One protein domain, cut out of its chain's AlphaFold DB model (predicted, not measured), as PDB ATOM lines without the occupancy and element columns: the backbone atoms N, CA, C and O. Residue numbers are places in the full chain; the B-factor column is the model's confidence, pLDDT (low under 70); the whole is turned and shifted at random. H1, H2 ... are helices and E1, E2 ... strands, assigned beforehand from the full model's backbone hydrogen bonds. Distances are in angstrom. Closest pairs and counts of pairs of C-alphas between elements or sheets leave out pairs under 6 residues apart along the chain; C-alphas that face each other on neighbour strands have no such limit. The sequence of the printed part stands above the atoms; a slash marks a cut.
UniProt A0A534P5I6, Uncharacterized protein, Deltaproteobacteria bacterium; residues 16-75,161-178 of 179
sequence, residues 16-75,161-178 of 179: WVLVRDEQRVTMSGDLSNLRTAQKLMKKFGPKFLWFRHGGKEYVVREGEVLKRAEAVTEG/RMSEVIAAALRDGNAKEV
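This is residues 16 to 75 and 161 to 178 of the 179 residues of an uncharacterized protein of Deltaproteobacteria bacterium (UniProt A0A534P5I6). A small antiparallel sheet of four strands forms the middle layer of a compact three-layer domain, with helix H1 packed over one face and the helices H2 and H3 side by side over the other. The printed part has 78 residues, with four named strands and three named helices along the chain as E1, E2, H1, E3, E4, H2, H3, a mixed class of helices and strands. The sheet order is E2 E1 E3 E4. The radius of gyration of the C-alphas is 11.2 A, and the rounded outline spans 29 by 27 by 21 A.

E1, residues 16 to 19, begins at C-alpha 16 (-39.120, -7.719, 13.693) and is 9.9 A long. E2, residues 25 to 28, is 10.4 A long. H1, residues 31 to 44, measures 19.9 A. E3, residues 48 to 53, measures 15.9 A, and E4, residues 56 to 60, 13.4 A. H2, residues 63 to 73, is 15.3 A long. H3, residues 161 to 171, is 15.5 A long and ends at C-alpha 171 (-49.649, -16.637, 23.356).

The hairpin E1 and E2 has N 18 and O 26 at 2.8 A, E1 and E3 have N 17 and O 50 at 2.8 A, and the hairpin E3 and E4 has N 58 and O 51 at 2.8 A, each within hydrogen-bond range. E2, H1 and E3 form a split strand-helix-strand unit, two strands running the same way with E1 between them, and its crossover is left-handed. H1 is on the sheet at a height of 8.7 A, slantwise to the strands; its closest C-alphas to E3 are Ala 37 and Trp 50, 6.6 A. H2 and H3 are on the opposite face and touch, closest at the C-alphas of Ala 69 and Met 162, 6.4 A, at a shallow tilt of 20 degrees, opposite ways. In H1, H2 and H3 every O i to N i+4 pair is within hydrogen-bond range.

The C-alphas farthest apart, of Gln 23 and Arg 171, are 29.9 A apart. Residues 76 to 160 are not printed, and C-alphas 75 and 161 are 13.6 A apart across this cut. Of the links that are printed whole, none is long. Residues 176 to 177 pair antiparallel with residues 58 to 59 of E4. Mean pLDDT of the printed part is 89.2, with residue 75 under 70.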
ATOM      1  N   TRP A  16     -38.990  -6.397  14.294       93.31
ATOM      2  CA  TRP A  16     -39.120  -7.719  13.693       93.31
ATOM      3  C   TRP A  16     -38.330  -7.829  12.394       93.31
ATOM      4  O   TRP A  16     -38.129  -6.854  11.676       93.31
ATOM      5  N   VAL A  17     -37.864  -9.038  12.102       93.69
ATOM      6  CA  VAL A  17     -37.141  -9.391  10.882       93.69
ATOM      7  C   VAL A  17     -37.653 -10.744  10.401       93.69
ATOM      8  O   VAL A  17     -37.460 -11.766  11.062       93.69
ATOM      9  N   LEU A  18     -38.298 -10.755   9.239       92.94
ATOM     10  CA  LEU A  18     -38.718 -11.953   8.527       92.94
ATOM     11  C   LEU A  18     -37.650 -12.335   7.499       92.94
ATOM     12  O   LEU A  18     -37.395 -11.597   6.545       92.94
ATOM     13  N   VAL A  19     -37.048 -13.510   7.677       91.19
ATOM     14  CA  VAL A  19     -36.050 -14.078   6.764       91.19
ATOM     15  C   VAL A  19     -36.697 -15.210   5.974       91.19
ATOM     16  O   VAL A  19     -36.957 -16.281   6.527       91.19
ATOM     17  N   ARG A  20     -36.948 -14.987   4.679       86.88
ATOM     18  CA  ARG A  20     -37.567 -15.978   3.775       86.88
ATOM     19  C   ARG A  20     -36.519 -16.888   3.136       86.88
ATOM     20  O   ARG A  20     -36.667 -18.110   3.128       86.88
ATOM     21  N   ASP A  21     -35.435 -16.287   2.664       83.88
ATOM     22  CA  ASP A  21     -34.233 -16.952   2.157       83.88
ATOM     23  C   ASP A  21     -32.991 -16.082   2.422       83.88
ATOM     24  O   ASP A  21     -33.065 -15.107   3.170       83.88
ATOM     25  N   GLU A  22     -31.844 -16.452   1.851       77.25
ATOM     26  CA  GLU A  22     -30.571 -15.752   2.063       77.25
ATOM     27  C   GLU A  22     -30.549 -14.316   1.511       77.25
ATOM     28  O   GLU A  22     -29.723 -13.513   1.948       77.25
ATOM     29  N   GLN A  23     -31.438 -13.981   0.569       75.44
ATOM     30  CA  GLN A  23     -31.476 -12.682  -0.112       75.44
ATOM     31  C   GLN A  23     -32.748 -11.879   0.194       75.44
ATOM     32  O   GLN A  23     -32.735 -10.653   0.102       75.44
ATOM     33  N   ARG A  24     -33.843 -12.535   0.590       79.38
ATOM     34  CA  ARG A  24     -35.133 -11.899   0.883       79.38
ATOM     35  C   ARG A  24     -35.368 -11.783   2.382       79.38
ATOM     36  O   ARG A  24     -35.868 -12.704   3.038       79.38
ATOM     37  N   VAL A  25     -35.064 -10.593   2.886       84.44
ATOM     38  CA  VAL A  25     -35.303 -10.174   4.267       84.44
ATOM     39  C   VAL A  25     -36.245  -8.974   4.270       84.44
ATOM     40  O   VAL A  25     -36.007  -7.994   3.572       84.44
ATOM     41  N   THR A  26     -37.308  -9.044   5.065       86.19
ATOM     42  CA  THR A  26     -38.231  -7.924   5.305       86.19
ATOM     43  C   THR A  26     -38.215  -7.612   6.793       86.19
ATOM     44  O   THR A  26     -38.212  -8.536   7.603       86.19
ATOM     45  N   MET A  27     -38.152  -6.341   7.177       87.19
ATOM     46  CA  MET A  27     -37.985  -5.965   8.581       87.19
ATOM     47  C   MET A  27     -38.693  -4.666   8.939       87.19
ATOM     48  O   MET A  27     -38.928  -3.828   8.074       87.19
ATOM     49  N   SER A  28     -38.911  -4.492  10.239       83.81
ATOM     50  CA  SER A  28     -39.191  -3.213  10.886       83.81
ATOM     51  C   SER A  28     -38.202  -3.000  12.035       83.81
ATOM     52  O   SER A  28     -37.958  -3.905  12.844       83.81
ATOM     53  N   GLY A  29     -37.591  -1.814  12.079       80.88
ATOM     54  CA  GLY A  29     -36.572  -1.422  13.055       80.88
ATOM     55  C   GLY A  29     -35.284  -0.903  12.408       80.88
ATOM     56  O   GLY A  29     -35.307  -0.347  11.315       80.88
ATOM     57  N   ASP A  30     -34.154  -1.057  13.101       80.62
ATOM     58  CA  ASP A  30     -32.866  -0.483  12.700       80.62
ATOM     59  C   ASP A  30     -31.858  -1.520  12.158       80.62
ATOM     60  O   ASP A  30     -32.061  -2.738  12.199       80.62
ATOM     61  N   LEU A  31     -30.714  -1.025  11.670       78.88
ATOM     62  CA  LEU A  31     -29.627  -1.844  11.120       78.88
ATOM     63  C   LEU A  31     -29.025  -2.844  12.125       78.88
ATOM     64  O   LEU A  31     -28.397  -3.820  11.710       78.88
ATOM     65  N   SER A  32     -29.169  -2.622  13.435       83.25
ATOM     66  CA  SER A  32     -28.674  -3.556  14.450       83.25
ATOM     67  C   SER A  32     -29.516  -4.835  14.491       83.25
ATOM     68  O   SER A  32     -28.952  -5.929  14.568       83.25
ATOM     69  N   ASN A  33     -30.831  -4.715  14.287       86.56
ATOM     70  CA  ASN A  33     -31.759  -5.845  14.196       86.56
ATOM     71  C   ASN A  33     -31.428  -6.750  13.001       86.56
ATOM     72  O   ASN A  33     -31.391  -7.976  13.133       86.56
ATOM     73  N   LEU A  34     -31.085  -6.155  11.851       83.69
ATOM     74  CA  LEU A  34     -30.631  -6.908  10.679       83.69
ATOM     75  C   LEU A  34     -29.364  -7.717  10.984       83.69
ATOM     76  O   LEU A  34     -29.276  -8.888  10.622       83.69
ATOM     77  N   ARG A  35     -28.380  -7.122  11.671       87.38
ATOM     78  CA  ARG A  35     -27.139  -7.827  12.045       87.38
ATOM     79  C   ARG A  35     -27.421  -9.008  12.971       87.38
ATOM     80  O   ARG A  35     -26.782 -10.053  12.831       87.38
ATOM     81  N   THR A  36     -28.364  -8.867  13.901       88.88
ATOM     82  CA  THR A  36     -28.818  -9.972  14.756       88.88
ATOM     83  C   THR A  36     -29.452 -11.079  13.919       88.88
ATOM     84  O   THR A  36     -29.016 -12.230  14.004       88.88
ATOM     85  N   ALA A  37     -30.382 -10.741  13.024       86.94
ATOM     86  CA  ALA A  37     -30.998 -11.708  12.119       86.94
ATOM     87  C   ALA A  37     -29.967 -12.415  11.221       86.94
ATOM     88  O   ALA A  37     -30.023 -13.631  11.068       86.94
ATOM     89  N   GLN A  38     -28.954 -11.711  10.705       87.50
ATOM     90  CA  GLN A  38     -27.868 -12.320   9.926       87.50
ATOM     91  C   GLN A  38     -27.054 -13.340  10.736       87.50
ATOM     92  O   GLN A  38     -26.684 -14.395  10.216       87.50
ATOM     93  N   LYS A  39     -26.774 -13.065  12.016       90.31
ATOM     94  CA  LYS A  39     -26.116 -14.040  12.906       90.31
ATOM     95  C   LYS A  39     -26.998 -15.270  13.128       90.31
ATOM     96  O   LYS A  39     -26.497 -16.391  13.095       90.31
ATOM     97  N   LEU A  40     -28.299 -15.066  13.327       90.25
ATOM     98  CA  LEU A  40     -29.270 -16.147  13.506       90.25
ATOM     99  C   LEU A  40     -29.437 -16.979  12.233       90.25
ATOM    100  O   LEU A  40     -29.500 -18.200  12.326       90.25
ATOM    101  N   MET A  41     -29.397 -16.351  11.058       88.31
ATOM    102  CA  MET A  41     -29.433 -17.023   9.758       88.31
ATOM    103  C   MET A  41     -28.259 -17.992   9.593       88.31
ATOM    104  O   MET A  41     -28.462 -19.132   9.184       88.31
ATOM    105  N   LYS A  42     -27.047 -17.608  10.020       88.19
ATOM    106  CA  LYS A  42     -25.884 -18.518  10.038       88.19
ATOM    107  C   LYS A  42     -26.068 -19.721  10.972       88.19
ATOM    108  O   LYS A  42     -25.466 -20.763  10.742       88.19
ATOM    109  N   LYS A  43     -26.862 -19.577  12.039       87.56
ATOM    110  CA  LYS A  43     -27.080 -20.612  13.066       87.56
ATOM    111  C   LYS A  43     -28.254 -21.538  12.744       87.56
ATOM    112  O   LYS A  43     -28.193 -22.725  13.045       87.56
ATOM    113  N   PHE A  44     -29.339 -20.991  12.205       84.81
ATOM    114  CA  PHE A  44     -30.618 -21.683  12.050       84.81
ATOM    115  C   PHE A  44     -31.014 -21.947  10.596       84.81
ATOM    116  O   PHE A  44     -31.954 -22.710  10.386       84.81
ATOM    117  N   GLY A  45     -30.302 -21.366   9.626       86.25
ATOM    118  CA  GLY A  45     -30.703 -21.357   8.221       86.25
ATOM    119  C   GLY A  45     -31.790 -20.312   7.927       86.25
ATOM    120  O   GLY A  45     -32.152 -19.530   8.811       86.25
ATOM    121  N   PRO A  46     -32.296 -20.264   6.682       89.25
ATOM    122  CA  PRO A  46     -33.399 -19.382   6.294       89.25
ATOM    123  C   PRO A  46     -34.742 -19.833   6.901       89.25
ATOM    124  O   PRO A  46     -34.813 -20.866   7.566       89.25
ATOM    125  N   LYS A  47     -35.824 -19.089   6.620       91.94
ATOM    126  CA  LYS A  47     -37.209 -19.370   7.052       91.94
ATOM    127  C   LYS A  47     -37.408 -19.259   8.557       91.94
ATOM    128  O   LYS A  47     -37.708 -20.229   9.255       91.94
ATOM    129  N   PHE A  48     -37.251 -18.044   9.057       94.75
ATOM    130  CA  PHE A  48     -37.595 -17.719  10.433       94.75
ATOM    131  C   PHE A  48     -38.060 -16.270  10.561       94.75
ATOM    132  O   PHE A  48     -37.693 -15.402   9.769       94.75
ATOM    133  N   LEU A  49     -38.848 -16.019  11.600       95.06
ATOM    134  CA  LEU A  49     -39.215 -14.687  12.054       95.06
ATOM    135  C   LEU A  49     -38.479 -14.437  13.365       95.06
ATOM    136  O   LEU A  49     -38.699 -15.153  14.341       95.06
ATOM    137  N   TRP A  50     -37.602 -13.442  13.382       95.38
ATOM    138  CA  TRP A  50     -37.043 -12.901  14.614       95.38
ATOM    139  C   TRP A  50     -37.830 -11.661  15.017       95.38
ATOM    140  O   TRP A  50     -38.227 -10.876  14.158       95.38
ATOM    141  N   PHE A  51     -38.050 -11.468  16.311       94.50
ATOM    142  CA  PHE A  51     -38.621 -10.230  16.817       94.50
ATOM    143  C   PHE A  51     -38.147  -9.923  18.231       94.50
ATOM    144  O   PHE A  51     -37.776 -10.815  18.996       94.50
ATOM    145  N   ARG A  52     -38.209  -8.642  18.582       92.25
ATOM    146  CA  ARG A  52     -38.020  -8.136  19.935       92.25
ATOM    147  C   ARG A  52     -39.361  -7.671  20.478       92.25
ATOM    148  O   ARG A  52     -40.035  -6.879  19.827       92.25
ATOM    149  N   HIS A  53     -39.724  -8.164  21.657       89.69
ATOM    150  CA  HIS A  53     -40.945  -7.776  22.354       89.69
ATOM    151  C   HIS A  53     -40.687  -7.708  23.860       89.69
ATOM    152  O   HIS A  53     -40.138  -8.647  24.442       89.69
ATOM    153  N   GLY A  54     -41.032  -6.585  24.494       85.62
ATOM    154  CA  GLY A  54     -40.840  -6.410  25.941       85.62
ATOM    155  C   GLY A  54     -39.376  -6.527  26.393       85.62
ATOM    156  O   GLY A  54     -39.096  -7.064  27.463       85.62
ATOM    157  N   GLY A  55     -38.432  -6.082  25.554       86.50
ATOM    158  CA  GLY A  55     -36.990  -6.141  25.829       86.50
ATOM    159  C   GLY A  55     -36.346  -7.522  25.668       86.50
ATOM    160  O   GLY A  55     -35.153  -7.661  25.924       86.50
ATOM    161  N   LYS A  56     -37.104  -8.529  25.227       90.12
ATOM    162  CA  LYS A  56     -36.618  -9.889  24.967       90.12
ATOM    163  C   LYS A  56     -36.660 -10.209  23.484       90.12
ATOM    164  O   LYS A  56     -37.507  -9.692  22.758       90.12
ATOM    165  N   GLU A  57     -35.756 -11.075  23.048       92.75
ATOM    166  CA  GLU A  57     -35.657 -11.513  21.659       92.75
ATOM    167  C   GLU A  57     -36.220 -12.918  21.486       92.75
ATOM    168  O   GLU A  57     -36.004 -13.805  22.312       92.75
ATOM    169  N   TYR A  58     -36.912 -13.134  20.375       94.56
ATOM    170  CA  TYR A  58     -37.591 -14.381  20.073       94.56
ATOM    171  C   TYR A  58     -37.360 -14.787  18.626       94.56
ATOM    172  O   TYR A  58     -37.185 -13.949  17.743       94.56
ATOM    173  N   VAL A  59     -37.398 -16.093  18.379       95.50
ATOM    174  CA  VAL A  59     -37.393 -16.680  17.042       95.50
ATOM    175  C   VAL A  59     -38.573 -17.629  16.899       95.50
ATOM    176  O   VAL A  59     -38.795 -18.510  17.734       95.50
ATOM    177  N   VAL A  60     -39.293 -17.486  15.792       95.50
ATOM    178  CA  VAL A  60     -40.330 -18.411  15.345       95.50
ATOM    179  C   VAL A  60     -39.861 -19.096  14.070       95.50
ATOM    180  O   VAL A  60     -39.418 -18.447  13.125       95.50
ATOM    181  N   ARG A  61     -39.969 -20.425  14.054       92.94
ATOM    182  CA  ARG A  61     -39.716 -21.276  12.875       92.94
ATOM    183  C   ARG A  61     -40.924 -22.133  12.498       92.94
ATOM    184  O   ARG A  61     -40.811 -23.027  11.669       92.94
ATOM    185  N   GLU A  62     -42.055 -21.898  13.158       86.62
ATOM    186  CA  GLU A  62     -43.277 -22.673  12.968       86.62
ATOM    187  C   GLU A  62     -43.938 -22.314  11.637       86.62
ATOM    188  O   GLU A  62     -44.131 -21.132  11.338       86.62
ATOM    189  N   GLY A  63     -44.311 -23.326  10.850       86.94
ATOM    190  CA  GLY A  63     -44.712 -23.140   9.455       86.94
ATOM    191  C   GLY A  63     -45.948 -22.256   9.301       86.94
ATOM    192  O   GLY A  63     -45.977 -21.375   8.447       86.94
ATOM    193  N   GLU A  64     -46.947 -22.428  10.165       91.50
ATOM    194  CA  GLU A  64     -48.192 -21.653  10.091       91.50
ATOM    195  C   GLU A  64     -48.022 -20.197  10.538       91.50
ATOM    196  O   GLU A  64     -48.664 -19.301   9.989       91.50
ATOM    197  N   VAL A  65     -47.143 -19.927  11.508       92.69
ATOM    198  CA  VAL A  65     -46.836 -18.545  11.906       92.69
ATOM    199  C   VAL A  65     -46.047 -17.845  10.802       92.69
ATOM    200  O   VAL A  65     -46.346 -16.698  10.477       92.69
ATOM    201  N   LEU A  66     -45.084 -18.543  10.191       93.06
ATOM    202  CA  LEU A  66     -44.299 -18.003   9.083       93.06
ATOM    203  C   LEU A  66     -45.165 -17.696   7.866       93.06
ATOM    204  O   LEU A  66     -45.050 -16.599   7.339       93.06
ATOM    205  N   LYS A  67     -46.100 -18.574   7.486       92.00
ATOM    206  CA  LYS A  67     -47.054 -18.290   6.398       92.00
ATOM    207  C   LYS A  67     -47.868 -17.022   6.653       92.00
ATOM    208  O   LYS A  67     -48.067 -16.221   5.746       92.00
ATOM    209  N   ARG A  68     -48.333 -16.814   7.893       91.75
ATOM    210  CA  ARG A  68     -49.057 -15.584   8.256       91.75
ATOM    211  C   ARG A  68     -48.158 -14.352   8.188       91.75
ATOM    212  O   ARG A  68     -48.606 -13.324   7.696       91.75
ATOM    213  N   ALA A  69     -46.915 -14.455   8.658       91.81
ATOM    214  CA  ALA A  69     -45.939 -13.372   8.560       91.81
ATOM    215  C   ALA A  69     -45.601 -13.046   7.095       91.81
ATOM    216  O   ALA A  69     -45.590 -11.880   6.713       91.81
ATOM    217  N   GLU A  70     -45.404 -14.063   6.256       90.44
ATOM    218  CA  GLU A  70     -45.162 -13.916   4.819       90.44
ATOM    219  C   GLU A  70     -46.327 -13.190   4.143       90.44
ATOM    220  O   GLU A  70     -46.097 -12.152   3.525       90.44
ATOM    221  N   ALA A  71     -47.568 -13.620   4.381       90.31
ATOM    222  CA  ALA A  71     -48.772 -12.985   3.837       90.31
ATOM    223  C   ALA A  71     -48.981 -11.523   4.289       90.31
ATOM    224  O   ALA A  71     -49.701 -10.767   3.638       90.31
ATOM    225  N   VAL A  72     -48.391 -11.106   5.416       89.69
ATOM    226  CA  VAL A  72     -48.380  -9.696   5.849       89.69
ATOM    227  C   VAL A  72     -47.373  -8.872   5.040       89.69
ATOM    228  O   VAL A  72     -47.613  -7.693   4.795       89.69
ATOM    229  N   THR A  73     -46.269  -9.490   4.617       85.69
ATOM    230  CA  THR A  73     -45.155  -8.841   3.900       85.69
ATOM    231  C   THR A  73     -45.212  -8.966   2.378       85.69
ATOM    232  O   THR A  73     -44.398  -8.357   1.684       85.69
ATOM    233  N   GLU A  74     -46.116  -9.779   1.835       81.50
ATOM    234  CA  GLU A  74     -46.320  -9.873   0.392       81.50
ATOM    235  C   GLU A  74     -46.893  -8.547  -0.136       81.50
ATOM    236  O   GLU A  74     -48.004  -8.136   0.202       81.50
ATOM    237  N   GLY A  75     -46.071  -7.836  -0.914       66.31
ATOM    238  CA  GLY A  75     -46.381  -6.531  -1.489       66.31
ATOM    239  C   GLY A  75     -47.113  -6.641  -2.827       66.31
ATOM    240  O   GLY A  75     -46.754  -7.445  -3.683       66.31
ATOM    241  N   ARG A 161     -50.396  -5.542  11.629       92.88
ATOM    242  CA  ARG A 161     -50.717  -6.952  11.350       92.88
ATOM    243  C   ARG A 161     -49.596  -7.891  11.793       92.88
ATOM    244  O   ARG A 161     -49.875  -8.980  12.290       92.88
ATOM    245  N   MET A 162     -48.335  -7.483  11.666       93.00
ATOM    246  CA  MET A 162     -47.204  -8.270  12.157       93.00
ATOM    247  C   MET A 162     -47.217  -8.364  13.687       93.00
ATOM    248  O   MET A 162     -47.000  -9.446  14.230       93.00
ATOM    249  N   SER A 163     -47.546  -7.279  14.392       92.31
ATOM    250  CA  SER A 163     -47.729  -7.305  15.846       92.31
ATOM    251  C   SER A 163     -48.808  -8.303  16.277       92.31
ATOM    252  O   SER A 163     -48.622  -8.997  17.275       92.31
ATOM    253  N   GLU A 164     -49.903  -8.451  15.521       94.00
ATOM    254  CA  GLU A 164     -50.926  -9.476  15.788       94.00
ATOM    255  C   GLU A 164     -50.375 -10.901  15.623       94.00
ATOM    256  O   GLU A 164     -50.627 -11.766  16.468       94.00
ATOM    257  N   VAL A 165     -49.581 -11.146  14.572       94.38
ATOM    258  CA  VAL A 165     -48.912 -12.440  14.341       94.38
ATOM    259  C   VAL A 165     -47.942 -12.761  15.480       94.38
ATOM    260  O   VAL A 165     -47.954 -13.882  15.995       94.38
ATOM    261  N   ILE A 166     -47.145 -11.781  15.907       93.88
ATOM    262  CA  ILE A 166     -46.199 -11.899  17.024       93.88
ATOM    263  C   ILE A 166     -46.935 -12.187  18.337       93.88
ATOM    264  O   ILE A 166     -46.574 -13.123  19.054       93.88
ATOM    265  N   ALA A 167     -47.997 -11.437  18.639       93.81
ATOM    266  CA  ALA A 167     -48.786 -11.625  19.852       93.81
ATOM    267  C   ALA A 167     -49.420 -13.024  19.915       93.81
ATOM    268  O   ALA A 167     -49.416 -13.657  20.971       93.81
ATOM    269  N   ALA A 168     -49.926 -13.533  18.786       93.31
ATOM    270  CA  ALA A 168     -50.421 -14.904  18.692       93.31
ATOM    271  C   ALA A 168     -49.291 -15.927  18.899       93.31
ATOM    272  O   ALA A 168     -49.440 -16.857  19.681       93.31
ATOM    273  N   ALA A 169     -48.127 -15.724  18.272       94.44
ATOM    274  CA  ALA A 169     -46.987 -16.629  18.420       94.44
ATOM    275  C   ALA A 169     -46.479 -16.730  19.868       94.44
ATOM    276  O   ALA A 169     -46.092 -17.815  20.304       94.44
ATOM    277  N   LEU A 170     -46.497 -15.619  20.611       93.69
ATOM    278  CA  LEU A 170     -46.177 -15.589  22.039       93.69
ATOM    279  C   LEU A 170     -47.239 -16.312  22.873       93.69
ATOM    280  O   LEU A 170     -46.890 -17.142  23.710       93.69
ATOM    281  N   ARG A 171     -48.524 -16.024  22.632       94.19
ATOM    282  CA  ARG A 171     -49.649 -16.637  23.356       94.19
ATOM    283  C   ARG A 171     -49.694 -18.153  23.180       94.19
ATOM    284  O   ARG A 171     -49.917 -18.870  24.150       94.19
ATOM    285  N   ASP A 172     -49.455 -18.620  21.961       93.12
ATOM    286  CA  ASP A 172     -49.553 -20.031  21.588       93.12
ATOM    287  C   ASP A 172     -48.262 -20.816  21.903       93.12
ATOM    288  O   ASP A 172     -48.196 -22.022  21.678       93.12
ATOM    289  N   GLY A 173     -47.213 -20.149  22.406       92.44
ATOM    290  CA  GLY A 173     -45.934 -20.783  22.752       92.44
ATOM    291  C   GLY A 173     -45.054 -21.163  21.551       92.44
ATOM    292  O   GLY A 173     -44.088 -21.909  21.704       92.44
ATOM    293  N   ASN A 174     -45.353 -20.635  20.361       92.81
ATOM    294  CA  ASN A 174     -44.597 -20.893  19.128       92.81
ATOM    295  C   ASN A 174     -43.277 -20.100  19.057       92.81
ATOM    296  O   ASN A 174     -42.382 -20.430  18.273       92.81
ATOM    297  N   ALA A 175     -43.154 -19.042  19.860       93.94
ATOM    298  CA  ALA A 175     -41.968 -18.203  19.954       93.94
ATOM    299  C   ALA A 175     -40.942 -18.767  20.949       93.94
ATOM    300  O   ALA A 175     -41.244 -18.976  22.123       93.94
ATOM    301  N   LYS A 176     -39.701 -18.971  20.493       93.44
ATOM    302  CA  LYS A 176     -38.585 -19.419  21.338       93.44
ATOM    303  C   LYS A 176     -37.683 -18.241  21.676       93.44
ATOM    304  O   LYS A 176     -37.154 -17.608  20.768       93.44
ATOM    305  N   GLU A 177     -37.503 -17.970  22.966       93.06
ATOM    306  CA  GLU A 177     -36.602 -16.915  23.445       93.06
ATOM    307  C   GLU A 177     -35.157 -17.208  23.010       93.06
ATOM    308  O   GLU A 177     -34.656 -18.329  23.167       93.06
ATOM    309  N   VAL A 178     -34.501 -16.204  22.432       88.62
ATOM    310  CA  VAL A 178     -33.085 -16.248  22.073       88.62
ATOM    311  C   VAL A 178     -32.293 -15.863  23.318       88.62
ATOM    312  O   VAL A 178     -32.404 -14.743  23.804       88.62
TER     313      VAL A 178